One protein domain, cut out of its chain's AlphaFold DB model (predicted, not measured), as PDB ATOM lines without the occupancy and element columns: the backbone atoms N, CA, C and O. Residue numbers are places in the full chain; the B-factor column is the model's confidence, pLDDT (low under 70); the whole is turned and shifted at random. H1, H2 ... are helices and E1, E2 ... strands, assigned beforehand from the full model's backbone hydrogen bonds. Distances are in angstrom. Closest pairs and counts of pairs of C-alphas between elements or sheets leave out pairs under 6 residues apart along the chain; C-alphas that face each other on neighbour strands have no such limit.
ATOM      1  N   SER A  69     -25.056  -4.358  14.035       96.62
ATOM      2  CA  SER A  69     -26.409  -4.222  13.499       96.62
ATOM      3  C   SER A  69     -27.363  -3.711  14.575       96.62
ATOM      4  O   SER A  69     -27.137  -3.893  15.774       96.62
ATOM      5  N   SER A  70     -28.439  -3.051  14.152       97.81
ATOM      6  CA  SER A  70     -29.544  -2.681  15.033       97.81
ATOM      7  C   SER A  70     -30.886  -3.049  14.422       97.81
ATOM      8  O   SER A  70     -31.039  -3.147  13.203       97.81
ATOM      9  N   ARG A  71     -31.870  -3.273  15.291       98.31
ATOM     10  CA  ARG A  71     -33.271  -3.476  14.918       98.31
ATOM     11  C   ARG A  71     -34.176  -2.707  15.865       98.31
ATOM     12  O   ARG A  71     -33.959  -2.713  17.076       98.31
ATOM     13  N   VAL A  72     -35.215  -2.102  15.307       98.50
ATOM     14  CA  VAL A  72     -36.270  -1.419  16.058       98.50
ATOM     15  C   VAL A  72     -37.534  -2.264  16.020       98.50
ATOM     16  O   VAL A  72     -37.862  -2.866  14.996       98.50
ATOM     17  N   PHE A  73     -38.241  -2.329  17.140       98.12
ATOM     18  CA  PHE A  73     -39.475  -3.094  17.268       98.12
ATOM     19  C   PHE A  73     -40.457  -2.399  18.208       98.12
ATOM     20  O   PHE A  73     -40.079  -1.595  19.059       98.12
ATOM     21  N   MET A  74     -41.741  -2.697  18.022       97.81
ATOM     22  CA  MET A  74     -42.809  -2.203  18.884       97.81
ATOM     23  C   MET A  74     -42.939  -3.106  20.114       97.81
ATOM     24  O   MET A  74     -42.857  -4.330  19.992       97.81
ATOM     25  N   ILE A  75     -43.175  -2.511  21.281       96.44
ATOM     26  CA  ILE A  75     -43.515  -3.217  22.514       96.44
ATOM     27  C   ILE A  75     -44.928  -2.834  22.943       96.44
ATOM     28  O   ILE A  75     -45.295  -1.659  22.964       96.44
ATOM     29  N   ASP A  76     -45.695  -3.856  23.307       94.69
ATOM     30  CA  ASP A  76     -47.030  -3.761  23.881       94.69
ATOM     31  C   ASP A  76     -47.092  -4.777  25.036       94.69
ATOM     32  O   ASP A  76     -47.210  -5.980  24.810       94.69
ATOM     33  N   SER A  77     -46.848  -4.312  26.263       90.94
ATOM     34  CA  SER A  77     -46.778  -5.135  27.481       90.94
ATOM     35  C   SER A  77     -47.533  -4.439  28.613       90.94
ATOM     36  O   SER A  77     -47.661  -3.219  28.606       90.94
ATOM     37  N   SER A  78     -48.015  -5.192  29.604       89.62
ATOM     38  CA  SER A  78     -48.697  -4.635  30.782       89.62
ATOM     39  C   SER A  78     -47.788  -3.784  31.669       89.62
ATOM     40  O   SER A  78     -48.271  -2.898  32.370       89.62
ATOM     41  N   ASP A  79     -46.482  -4.054  31.647       89.50
ATOM     42  CA  ASP A  79     -45.540  -3.531  32.645       89.50
ATOM     43  C   ASP A  79     -44.832  -2.246  32.189       89.50
ATOM     44  O   ASP A  79     -44.226  -1.532  32.996       89.50
ATOM     45  N   ILE A  80     -44.893  -1.939  30.889       90.31
ATOM     46  CA  ILE A  80     -44.277  -0.753  30.290       90.31
ATOM     47  C   ILE A  80     -45.246  -0.066  29.331       90.31
ATOM     48  O   ILE A  80     -46.136  -0.693  28.768       90.31
ATOM     49  N   SER A  81     -45.059   1.235  29.119       91.19
ATOM     50  CA  SER A  81     -45.877   1.973  28.151       91.19
ATOM     51  C   SER A  81     -45.735   1.398  26.736       91.19
ATOM     52  O   SER A  81     -44.633   1.076  26.298       91.19
ATOM     53  N   LYS A  82     -46.839   1.292  25.991       95.94
ATOM     54  CA  LYS A  82     -46.793   0.894  24.580       95.94
ATOM     55  C   LYS A  82     -45.966   1.893  23.767       95.94
ATOM     56  O   LYS A  82     -46.202   3.096  23.855       95.94
ATOM     57  N   GLY A  83     -45.055   1.390  22.941       97.19
ATOM     58  CA  GLY A  83     -44.210   2.225  22.088       97.19
ATOM     59  C   GLY A  83     -43.122   1.423  21.392       97.19
ATOM     60  O   GLY A  83     -43.333   0.263  21.050       97.19
ATOM     61  N   PHE A  84     -41.971   2.042  21.159       98.38
ATOM     62  CA  PHE A  84     -40.853   1.451  20.425       98.38
ATOM     63  C   PHE A  84     -39.630   1.227  21.310       98.38
ATOM     64  O   PHE A  84     -39.432   1.912  22.315       98.38
ATOM     65  N   ALA A  85     -38.813   0.268  20.895       97.88
ATOM     66  CA  ALA A  85     -37.572  -0.154  21.522       97.88
ATOM     67  C   ALA A  85     -36.544  -0.530  20.455       97.88
ATOM     68  O   ALA A  85     -36.894  -0.722  19.286       97.88
ATOM     69  N   TYR A  86     -35.283  -0.663  20.859       98.38
ATOM     70  CA  TYR A  86     -34.220  -1.091  19.960       98.38
ATOM     71  C   TYR A  86     -33.353  -2.189  20.570       98.38
ATOM     72  O   TYR A  86     -33.202  -2.314  21.786       98.38
ATOM     73  N   HIS A  87     -32.761  -2.976  19.680       98.19
ATOM     74  CA  HIS A  87     -31.754  -3.976  19.990       98.19
ATOM     75  C   HIS A  87     -30.519  -3.735  19.127       98.19
ATOM     76  O   HIS A  87     -30.662  -3.451  17.935       98.19
ATOM     77  N   ILE A  88     -29.329  -3.850  19.714       98.06
ATOM     78  CA  ILE A  88     -28.044  -3.732  19.013       98.06
ATOM     79  C   ILE A  88     -27.256  -5.020  19.215       98.06
ATOM     80  O   ILE A  88     -27.052  -5.439  20.356       98.06
ATOM     81  N   GLU A  89     -26.761  -5.591  18.120       96.94
ATOM     82  CA  GLU A  89     -25.807  -6.700  18.123       96.94
ATOM     83  C   GLU A  89     -24.449  -6.204  17.635       96.94
ATOM     84  O   GLU A  89     -24.330  -5.600  16.571       96.94
ATOM     85  N   ALA A  90     -23.407  -6.463  18.419       93.88
ATOM     86  CA  ALA A  90     -22.037  -6.090  18.113       93.88
ATOM     87  C   ALA A  90     -21.113  -7.243  18.533       93.88
ATOM     88  O   ALA A  90     -20.535  -7.225  19.625       93.88
ATOM     89  N   GLY A  91     -20.946  -8.243  17.664       90.25
ATOM     90  CA  GLY A  91     -20.241  -9.482  18.014       90.25
ATOM     91  C   GLY A  91     -20.888 -10.154  19.231       90.25
ATOM     92  O   GLY A  91     -22.084 -10.429  19.219       90.25
ATOM     93  N   ASP A  92     -20.118 -10.349  20.302       89.25
ATOM     94  CA  ASP A  92     -20.612 -10.938  21.558       89.25
ATOM     95  C   ASP A  92     -21.341  -9.939  22.474       89.25
ATOM     96  O   ASP A  92     -21.926 -10.319  23.487       89.25
ATOM     97  N   PHE A  93     -21.312  -8.649  22.140       89.81
ATOM     98  CA  PHE A  93     -21.960  -7.599  22.916       89.81
ATOM     99  C   PHE A  93     -23.373  -7.330  22.390       89.81
ATOM    100  O   PHE A  93     -23.573  -7.174  21.184       89.81
ATOM    101  N   ARG A  94     -24.350  -7.253  23.299       95.56
ATOM    102  CA  ARG A  94     -25.762  -7.003  22.984       95.56
ATOM    103  C   ARG A  94     -26.327  -5.914  23.888       95.56
ATOM    104  O   ARG A  94     -26.065  -5.924  25.089       95.56
ATOM    105  N   ILE A  95     -27.114  -5.008  23.315       96.50
ATOM    106  CA  ILE A  95     -27.887  -4.007  24.063       96.50
ATOM    107  C   ILE A  95     -29.364  -4.216  23.753       96.50
ATOM    108  O   ILE A  95     -29.773  -4.069  22.604       96.50
ATOM    109  N   ASP A  96     -30.148  -4.496  24.790       96.62
ATOM    110  CA  ASP A  96     -31.609  -4.545  24.753       96.62
ATOM    111  C   ASP A  96     -32.171  -3.326  25.482       96.62
ATOM    112  O   ASP A  96     -32.199  -3.290  26.713       96.62
ATOM    113  N   GLN A  97     -32.613  -2.319  24.730       96.69
ATOM    114  CA  GLN A  97     -33.127  -1.084  25.310       96.69
ATOM    115  C   GLN A  97     -34.626  -0.958  25.043       96.69
ATOM    116  O   GLN A  97     -35.064  -0.555  23.964       96.69
ATOM    117  N   THR A  98     -35.420  -1.301  26.057       96.88
ATOM    118  CA  THR A  98     -36.886  -1.240  25.994       96.88
ATOM    119  C   THR A  98     -37.444   0.136  26.342       96.88
ATOM    120  O   THR A  98     -38.526   0.474  25.881       96.88
ATOM    121  N   THR A  99     -36.714   0.943  27.117       96.44
ATOM    122  CA  THR A  99     -37.135   2.274  27.590       96.44
ATOM    123  C   THR A  99     -36.166   3.371  27.153       96.44
ATOM    124  O   THR A  99     -35.030   3.089  26.781       96.44
ATOM    125  N   ILE A 100     -36.579   4.636  27.209       96.06
ATOM    126  CA  ILE A 100     -35.711   5.772  26.880       96.06
ATOM    127  C   ILE A 100     -34.572   5.858  27.922       96.06
ATOM    128  O   ILE A 100     -34.860   5.995  29.114       96.06
ATOM    129  N   PRO A 101     -33.285   5.796  27.517       94.25
ATOM    130  CA  PRO A 101     -32.156   5.974  28.431       94.25
ATOM    131  C   PRO A 101     -32.214   7.319  29.155       94.25
ATOM    132  O   PRO A 101     -32.783   8.270  28.639       94.25
ATOM    133  N   ALA A 102     -31.601   7.423  30.334       94.12
ATOM    134  CA  ALA A 102     -31.513   8.672  31.103       94.12
ATOM    135  C   ALA A 102     -32.855   9.348  31.471       94.12
ATOM    136  O   ALA A 102     -32.855  10.440  32.036       94.12
ATOM    137  N   ILE A 103     -33.990   8.688  31.218       93.62
ATOM    138  CA  ILE A 103     -35.323   9.115  31.630       93.62
ATOM    139  C   ILE A 103     -35.847   8.146  32.678       93.62
ATOM    140  O   ILE A 103     -35.772   6.929  32.529       93.62
ATOM    141  N   GLN A 104     -36.381   8.696  33.765       90.88
ATOM    142  CA  GLN A 104     -36.936   7.886  34.835       90.88
ATOM    143  C   GLN A 104     -38.254   7.219  34.403       90.88
ATOM    144  O   GLN A 104     -39.122   7.843  33.782       90.88
ATOM    145  N   GLY A 105     -38.419   5.956  34.809       91.31
ATOM    146  CA  GLY A 105     -39.642   5.172  34.633       91.31
ATOM    147  C   GLY A 105     -39.641   4.263  33.399       91.31
ATOM    148  O   GLY A 105     -38.629   4.085  32.727       91.31
ATOM    149  N   ASN A 106     -40.809   3.692  33.096       93.56
ATOM    150  CA  ASN A 106     -41.000   2.706  32.024       93.56
ATOM    151  C   ASN A 106     -41.500   3.357  30.721       93.56
ATOM    152  O   ASN A 106     -42.479   2.914  30.108       93.56
ATOM    153  N   GLN A 107     -40.860   4.466  30.340       94.38
ATOM    154  CA  GLN A 107     -41.219   5.237  29.151       94.38
ATOM    155  C   GLN A 107     -40.544   4.647  27.918       94.38
ATOM    156  O   GLN A 107     -39.319   4.563  27.866       94.38
ATOM    157  N   THR A 108     -41.337   4.243  26.932       96.69
ATOM    158  CA  THR A 108     -40.856   3.750  25.637       96.69
ATOM    159  C   THR A 108     -40.748   4.889  24.626       96.69
ATOM    160  O   THR A 108     -41.249   5.996  24.846       96.69
ATOM    161  N   PHE A 109     -40.064   4.644  23.508       97.62
ATOM    162  CA  PHE A 109     -39.971   5.637  22.441       97.62
ATOM    163  C   PHE A 109     -41.333   5.827  21.770       97.62
ATOM    164  O   PHE A 109     -42.041   4.861  21.486       97.62
ATOM    165  N   LYS A 110     -41.696   7.080  21.470       95.75
ATOM    166  CA  LYS A 110     -42.969   7.403  20.803       95.75
ATOM    167  C   LYS A 110     -42.978   7.006  19.328       95.75
ATOM    168  O   LYS A 110     -44.045   6.747  18.777       95.75
ATOM    169  N   SER A 111     -41.806   6.964  18.698       98.12
ATOM    170  CA  SER A 111     -41.640   6.606  17.294       98.12
ATOM    171  C   SER A 111     -40.474   5.635  17.097       98.12
ATOM    172  O   SER A 111     -39.515   5.620  17.871       98.12
ATOM    173  N   ALA A 112     -40.552   4.833  16.034       98.12
ATOM    174  CA  ALA A 112     -39.448   3.975  15.612       98.12
ATOM    175  C   ALA A 112     -38.203   4.792  15.226       98.12
ATOM    176  O   ALA A 112     -37.079   4.359  15.461       98.12
ATOM    177  N   GLU A 113     -38.410   5.986  14.663       98.31
ATOM    178  CA  GLU A 113     -37.336   6.894  14.263       98.31
ATOM    179  C   GLU A 113     -36.532   7.385  15.473       98.31
ATOM    180  O   GLU A 113     -35.303   7.390  15.431       98.31
ATOM    181  N   ASP A 114     -37.198   7.736  16.577       98.06
ATOM    182  CA  ASP A 114     -36.516   8.155  17.806       98.06
ATOM    183  C   ASP A 114     -35.687   7.013  18.400       98.06
ATOM    184  O   ASP A 114     -34.530   7.215  18.770       98.06
ATOM    185  N   ALA A 115     -36.251   5.799  18.432       98.19
ATOM    186  CA  ALA A 115     -35.527   4.608  18.869       98.19
ATOM    187  C   ALA A 115     -34.288   4.353  17.990       98.19
ATOM    188  O   ALA A 115     -33.207   4.085  18.516       98.19
ATOM    189  N   GLN A 116     -34.421   4.499  16.666       98.50
ATOM    190  CA  GLN A 116     -33.310   4.335  15.729       98.50
ATOM    191  C   GLN A 116     -32.221   5.394  15.938       98.50
ATOM    192  O   GLN A 116     -31.051   5.044  16.037       98.50
ATOM    193  N   LYS A 117     -32.578   6.675  16.084       98.25
ATOM    194  CA  LYS A 117     -31.601   7.758  16.313       98.25
ATOM    195  C   LYS A 117     -30.745   7.509  17.554       98.25
ATOM    196  O   LYS A 117     -29.540   7.769  17.541       98.25
ATOM    197  N   VAL A 118     -31.359   7.010  18.628       98.19
ATOM    198  CA  VAL A 118     -30.637   6.646  19.854       98.19
ATOM    199  C   VAL A 118     -29.763   5.416  19.626       98.19
ATOM    200  O   VAL A 118     -28.597   5.431  20.024       98.19
ATOM    201  N   ALA A 119     -30.273   4.393  18.933       98.06
ATOM    202  CA  ALA A 119     -29.476   3.231  18.553       98.06
ATOM    203  C   ALA A 119     -28.238   3.633  17.733       98.06
ATOM    204  O   ALA A 119     -27.144   3.146  18.000       98.06
ATOM    205  N   ASP A 120     -28.367   4.588  16.813       97.50
ATOM    206  CA  ASP A 120     -27.258   5.076  15.991       97.50
ATOM    207  C   ASP A 120     -26.198   5.817  16.819       97.50
ATOM    208  O   ASP A 120     -25.004   5.692  16.546       97.50
ATOM    209  N   ILE A 121     -26.598   6.577  17.850       97.06
ATOM    210  CA  ILE A 121     -25.641   7.161  18.809       97.06
ATOM    211  C   ILE A 121     -24.871   6.048  19.518       97.06
ATOM    212  O   ILE A 121     -23.644   6.119  19.603       97.06
ATOM    213  N   MET A 122     -25.571   5.025  20.009       96.75
ATOM    214  CA  MET A 122     -24.943   3.899  20.698       96.75
ATOM    215  C   MET A 122     -23.979   3.149  19.780       96.75
ATOM    216  O   MET A 122     -22.847   2.893  20.179       96.75
ATOM    217  N   ILE A 123     -24.384   2.860  18.541       96.25
ATOM    218  CA  ILE A 123     -23.531   2.223  17.529       96.25
ATOM    219  C   ILE A 123     -22.269   3.049  17.308       96.25
ATOM    220  O   ILE A 123     -21.172   2.502  17.388       96.25
ATOM    221  N   ARG A 124     -22.398   4.367  17.107       95.69
ATOM    222  CA  ARG A 124     -21.230   5.245  16.956       95.69
ATOM    223  C   ARG A 124     -20.321   5.186  18.178       95.69
ATOM    224  O   ARG A 124     -19.111   5.123  18.009       95.69
ATOM    225  N   LYS A 125     -20.862   5.168  19.398       95.31
ATOM    226  CA  LYS A 125     -20.047   5.051  20.620       95.31
ATOM    227  C   LYS A 125     -19.309   3.712  20.681       95.31
ATOM    228  O   LYS A 125     -18.116   3.711  20.954       95.31
ATOM    229  N   ILE A 126     -19.972   2.610  20.325       94.69
ATOM    230  CA  ILE A 126     -19.352   1.276  20.242       94.69
ATOM    231  C   ILE A 126     -18.229   1.252  19.198       94.69
ATOM    232  O   ILE A 126     -17.178   0.681  19.457       94.69
ATOM    233  N   GLN A 127     -18.433   1.876  18.035       93.50
ATOM    234  CA  GLN A 127     -17.427   1.949  16.967       93.50
ATOM    235  C   GLN A 127     -16.171   2.736  17.364       93.50
ATOM    236  O   GLN A 127     -15.112   2.502  16.797       93.50
ATOM    237  N   HIS A 128     -16.285   3.659  18.323       94.38
ATOM    238  CA  HIS A 128     -15.180   4.486  18.818       94.38
ATOM    239  C   HIS A 128     -14.713   4.054  20.220       94.38
ATOM    240  O   HIS A 128     -14.219   4.891  20.978       94.38
ATOM    241  N   ASP A 129     -14.953   2.793  20.602       91.81
ATOM    242  CA  ASP A 129     -14.582   2.209  21.903       91.81
ATOM    243  C   ASP A 129     -14.992   3.065  23.119       91.81
ATOM    244  O   ASP A 129     -14.356   3.075  24.175       91.81
ATOM    245  N   SER A 130     -16.085   3.811  22.971       92.56
ATOM    246  CA  SER A 130     -16.645   4.690  23.989       92.56
ATOM    247  C   SER A 130     -17.795   4.000  24.712       92.56
ATOM    248  O   SER A 130     -18.473   3.130  24.163       92.56
ATOM    249  N   ILE A 131     -18.059   4.420  25.951       92.94
ATOM    250  CA  ILE A 131     -19.156   3.865  26.751       92.94
ATOM    251  C   ILE A 131     -20.485   4.114  26.012       92.94
ATOM    252  O   ILE A 131     -20.829   5.278  25.782       92.94
ATOM    253  N   PRO A 132     -21.257   3.067  25.659       93.19
ATOM    254  CA  PRO A 132     -22.538   3.208  24.978       93.19
ATOM    255  C   PRO A 132     -23.630   3.579  25.987       93.19
ATOM    256  O   PRO A 132     -24.517   2.793  26.312       93.19
ATOM    257  N   SER A 133     -23.531   4.792  26.519       95.00
ATOM    258  CA  SER A 133     -24.567   5.447  27.313       95.00
ATOM    259  C   SER A 133     -25.131   6.631  26.536       95.00
ATOM    260  O   SER A 133     -24.502   7.124  25.603       95.00
ATOM    261  N   VAL A 134     -26.320   7.100  26.899       96.12
ATOM    262  CA  VAL A 134     -26.925   8.308  26.324       96.12
ATOM    263  C   VAL A 134     -27.302   9.235  27.464       96.12
ATOM    264  O   VAL A 134     -27.841   8.790  28.476       96.12
ATOM    265  N   THR A 135     -26.963  10.506  27.310       96.12
ATOM    266  CA  THR A 135     -27.207  11.570  28.293       96.12
ATOM    267  C   THR A 135     -28.523  12.303  28.005       96.12
ATOM    268  O   THR A 135     -28.987  12.292  26.857       96.12
ATOM    269  N   PRO A 136     -29.140  12.968  29.002       95.94
ATOM    270  CA  PRO A 136     -30.314  13.810  28.767       95.94
ATOM    271  C   PRO A 136     -30.078  14.882  27.693       95.94
ATOM    272  O   PRO A 136     -30.937  15.110  26.845       95.94
ATOM    273  N   GLU A 137     -28.895  15.496  27.665       96.56
ATOM    274  CA  GLU A 137     -28.539  16.546  26.706       96.56
ATOM    275  C   GLU A 137     -28.501  16.015  25.265       96.56
ATOM    276  O   GLU A 137     -28.926  16.692  24.326       96.56
ATOM    277  N   GLU A 138     -28.023  14.784  25.063       96.38
ATOM    278  CA  GLU A 138     -28.058  14.122  23.755       96.38
ATOM    279  C   GLU A 138     -29.494  13.854  23.295       96.38
ATOM    280  O   GLU A 138     -29.804  14.058  22.120       96.38
ATOM    281  N   LEU A 139     -30.388  13.465  24.207       96.81
ATOM    282  CA  LEU A 139     -31.806  13.260  23.896       96.81
ATOM    283  C   LEU A 139     -32.526  14.572  23.567       96.81
ATOM    284  O   LEU A 139     -33.342  14.594  22.643       96.81
ATOM    285  N   GLN A 140     -32.212  15.660  24.275       96.50
ATOM    286  CA  GLN A 140     -32.734  16.997  23.972       96.50
ATOM    287  C   GLN A 140     -32.282  17.464  22.590       96.50
ATOM    288  O   GLN A 140     -33.092  17.930  21.791       96.50
ATOM    289  N   ARG A 141     -31.002  17.266  22.258       97.12
ATOM    290  CA  ARG A 141     -30.463  17.574  20.925       97.12
ATOM    291  C   ARG A 141     -31.127  16.775  19.805       97.12
ATOM    292  O   ARG A 141     -31.224  17.279  18.690       97.12
ATOM    293  N   LEU A 142     -31.555  15.545  20.083       95.12
ATOM    294  CA  LEU A 142     -32.322  14.729  19.140       95.12
ATOM    295  C   LEU A 142     -33.809  15.115  19.070       95.12
ATOM    296  O   LEU A 142     -34.516  14.602  18.205       95.12
ATOM    297  N   GLY A 143     -34.290  15.992  19.955       95.75
ATOM    298  CA  GLY A 143     -35.699  16.382  20.044       95.75
ATOM    299  C   GLY A 143     -36.611  15.307  20.642       95.75
ATOM    300  O   GLY A 143     -37.830  15.404  20.517       95.75
TER     301      GLY A 143
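AT A GLANCE: This is residues 69 to 143 of the 146 residues of an uncharacterized protein of Bacteroidetes bacterium (UniProt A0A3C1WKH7). A three-stranded antiparallel sheet has one long helix, H1, lying along one face, and its other face is bare. A short second helix, H2, sits beyond H1 on the side away from the sheet. The printed part has 75 residues, with three named strands and two named helices in the order E1, E2, E3, H1, H2; the sheet order is E1 - E2 - E3 and the class is mixed, helices and strands. The whole is compact, with a radius of gyration of the C-alphas of 11.9 A, and spans 35 by 27 by 19 A.

IN THESE COORDINATES: In the sheet, E2 covers residues 83 to 90 and is 24.0 A long, E1 covers residues 69 to 75 at 19.4 A, and E3 residues 93 to 97 at 13.1 A. C-alpha 69 stands at (-26.409, -4.222, 13.499). H1, residues 112 to 127, is 22.2 A long and starts with C-alpha 112 at (-39.448, 3.975, 15.612). H2, residues 136 to 141, is 8.7 A long and ends with C-alpha 141 at (-30.463, 17.574, 20.925).

HOW THE PARTS SIT: E1, E2 and E3 form a meander, each strand the antiparallel neighbour of the one before. In the hairpin E1 and E2, N 71 and O 87 are 2.9 A apart; in the hairpin E2 and E3, N 88 and O 95 are 2.9 A apart. H1 is on the sheet at a height of 8.7 A, over E1 and E2 and only just over E3, on which 3 of its C-alphas fall; it runs along the strands, at 19 degrees to E2 on the local plane. The closest C-alphas of E2 and H1, those of Phe 84 and Ala 112, are 5.6 A apart. H2 is not on the sheet. H1 and H2 are close but not clearly touching, with the C-alphas of Val 118 and Leu 139 closest at 7.8 A. In H1 and H2 every O i to N i+4 pair is within hydrogen-bond range.

THE WHOLE: The C-alphas farthest apart, of Ser 78 and His 128, are 36.7 A apart. The printed part has no cut. The link from E3 to H1, residues 98 to 111, is long. No printed residue is under 70 in pLDDT.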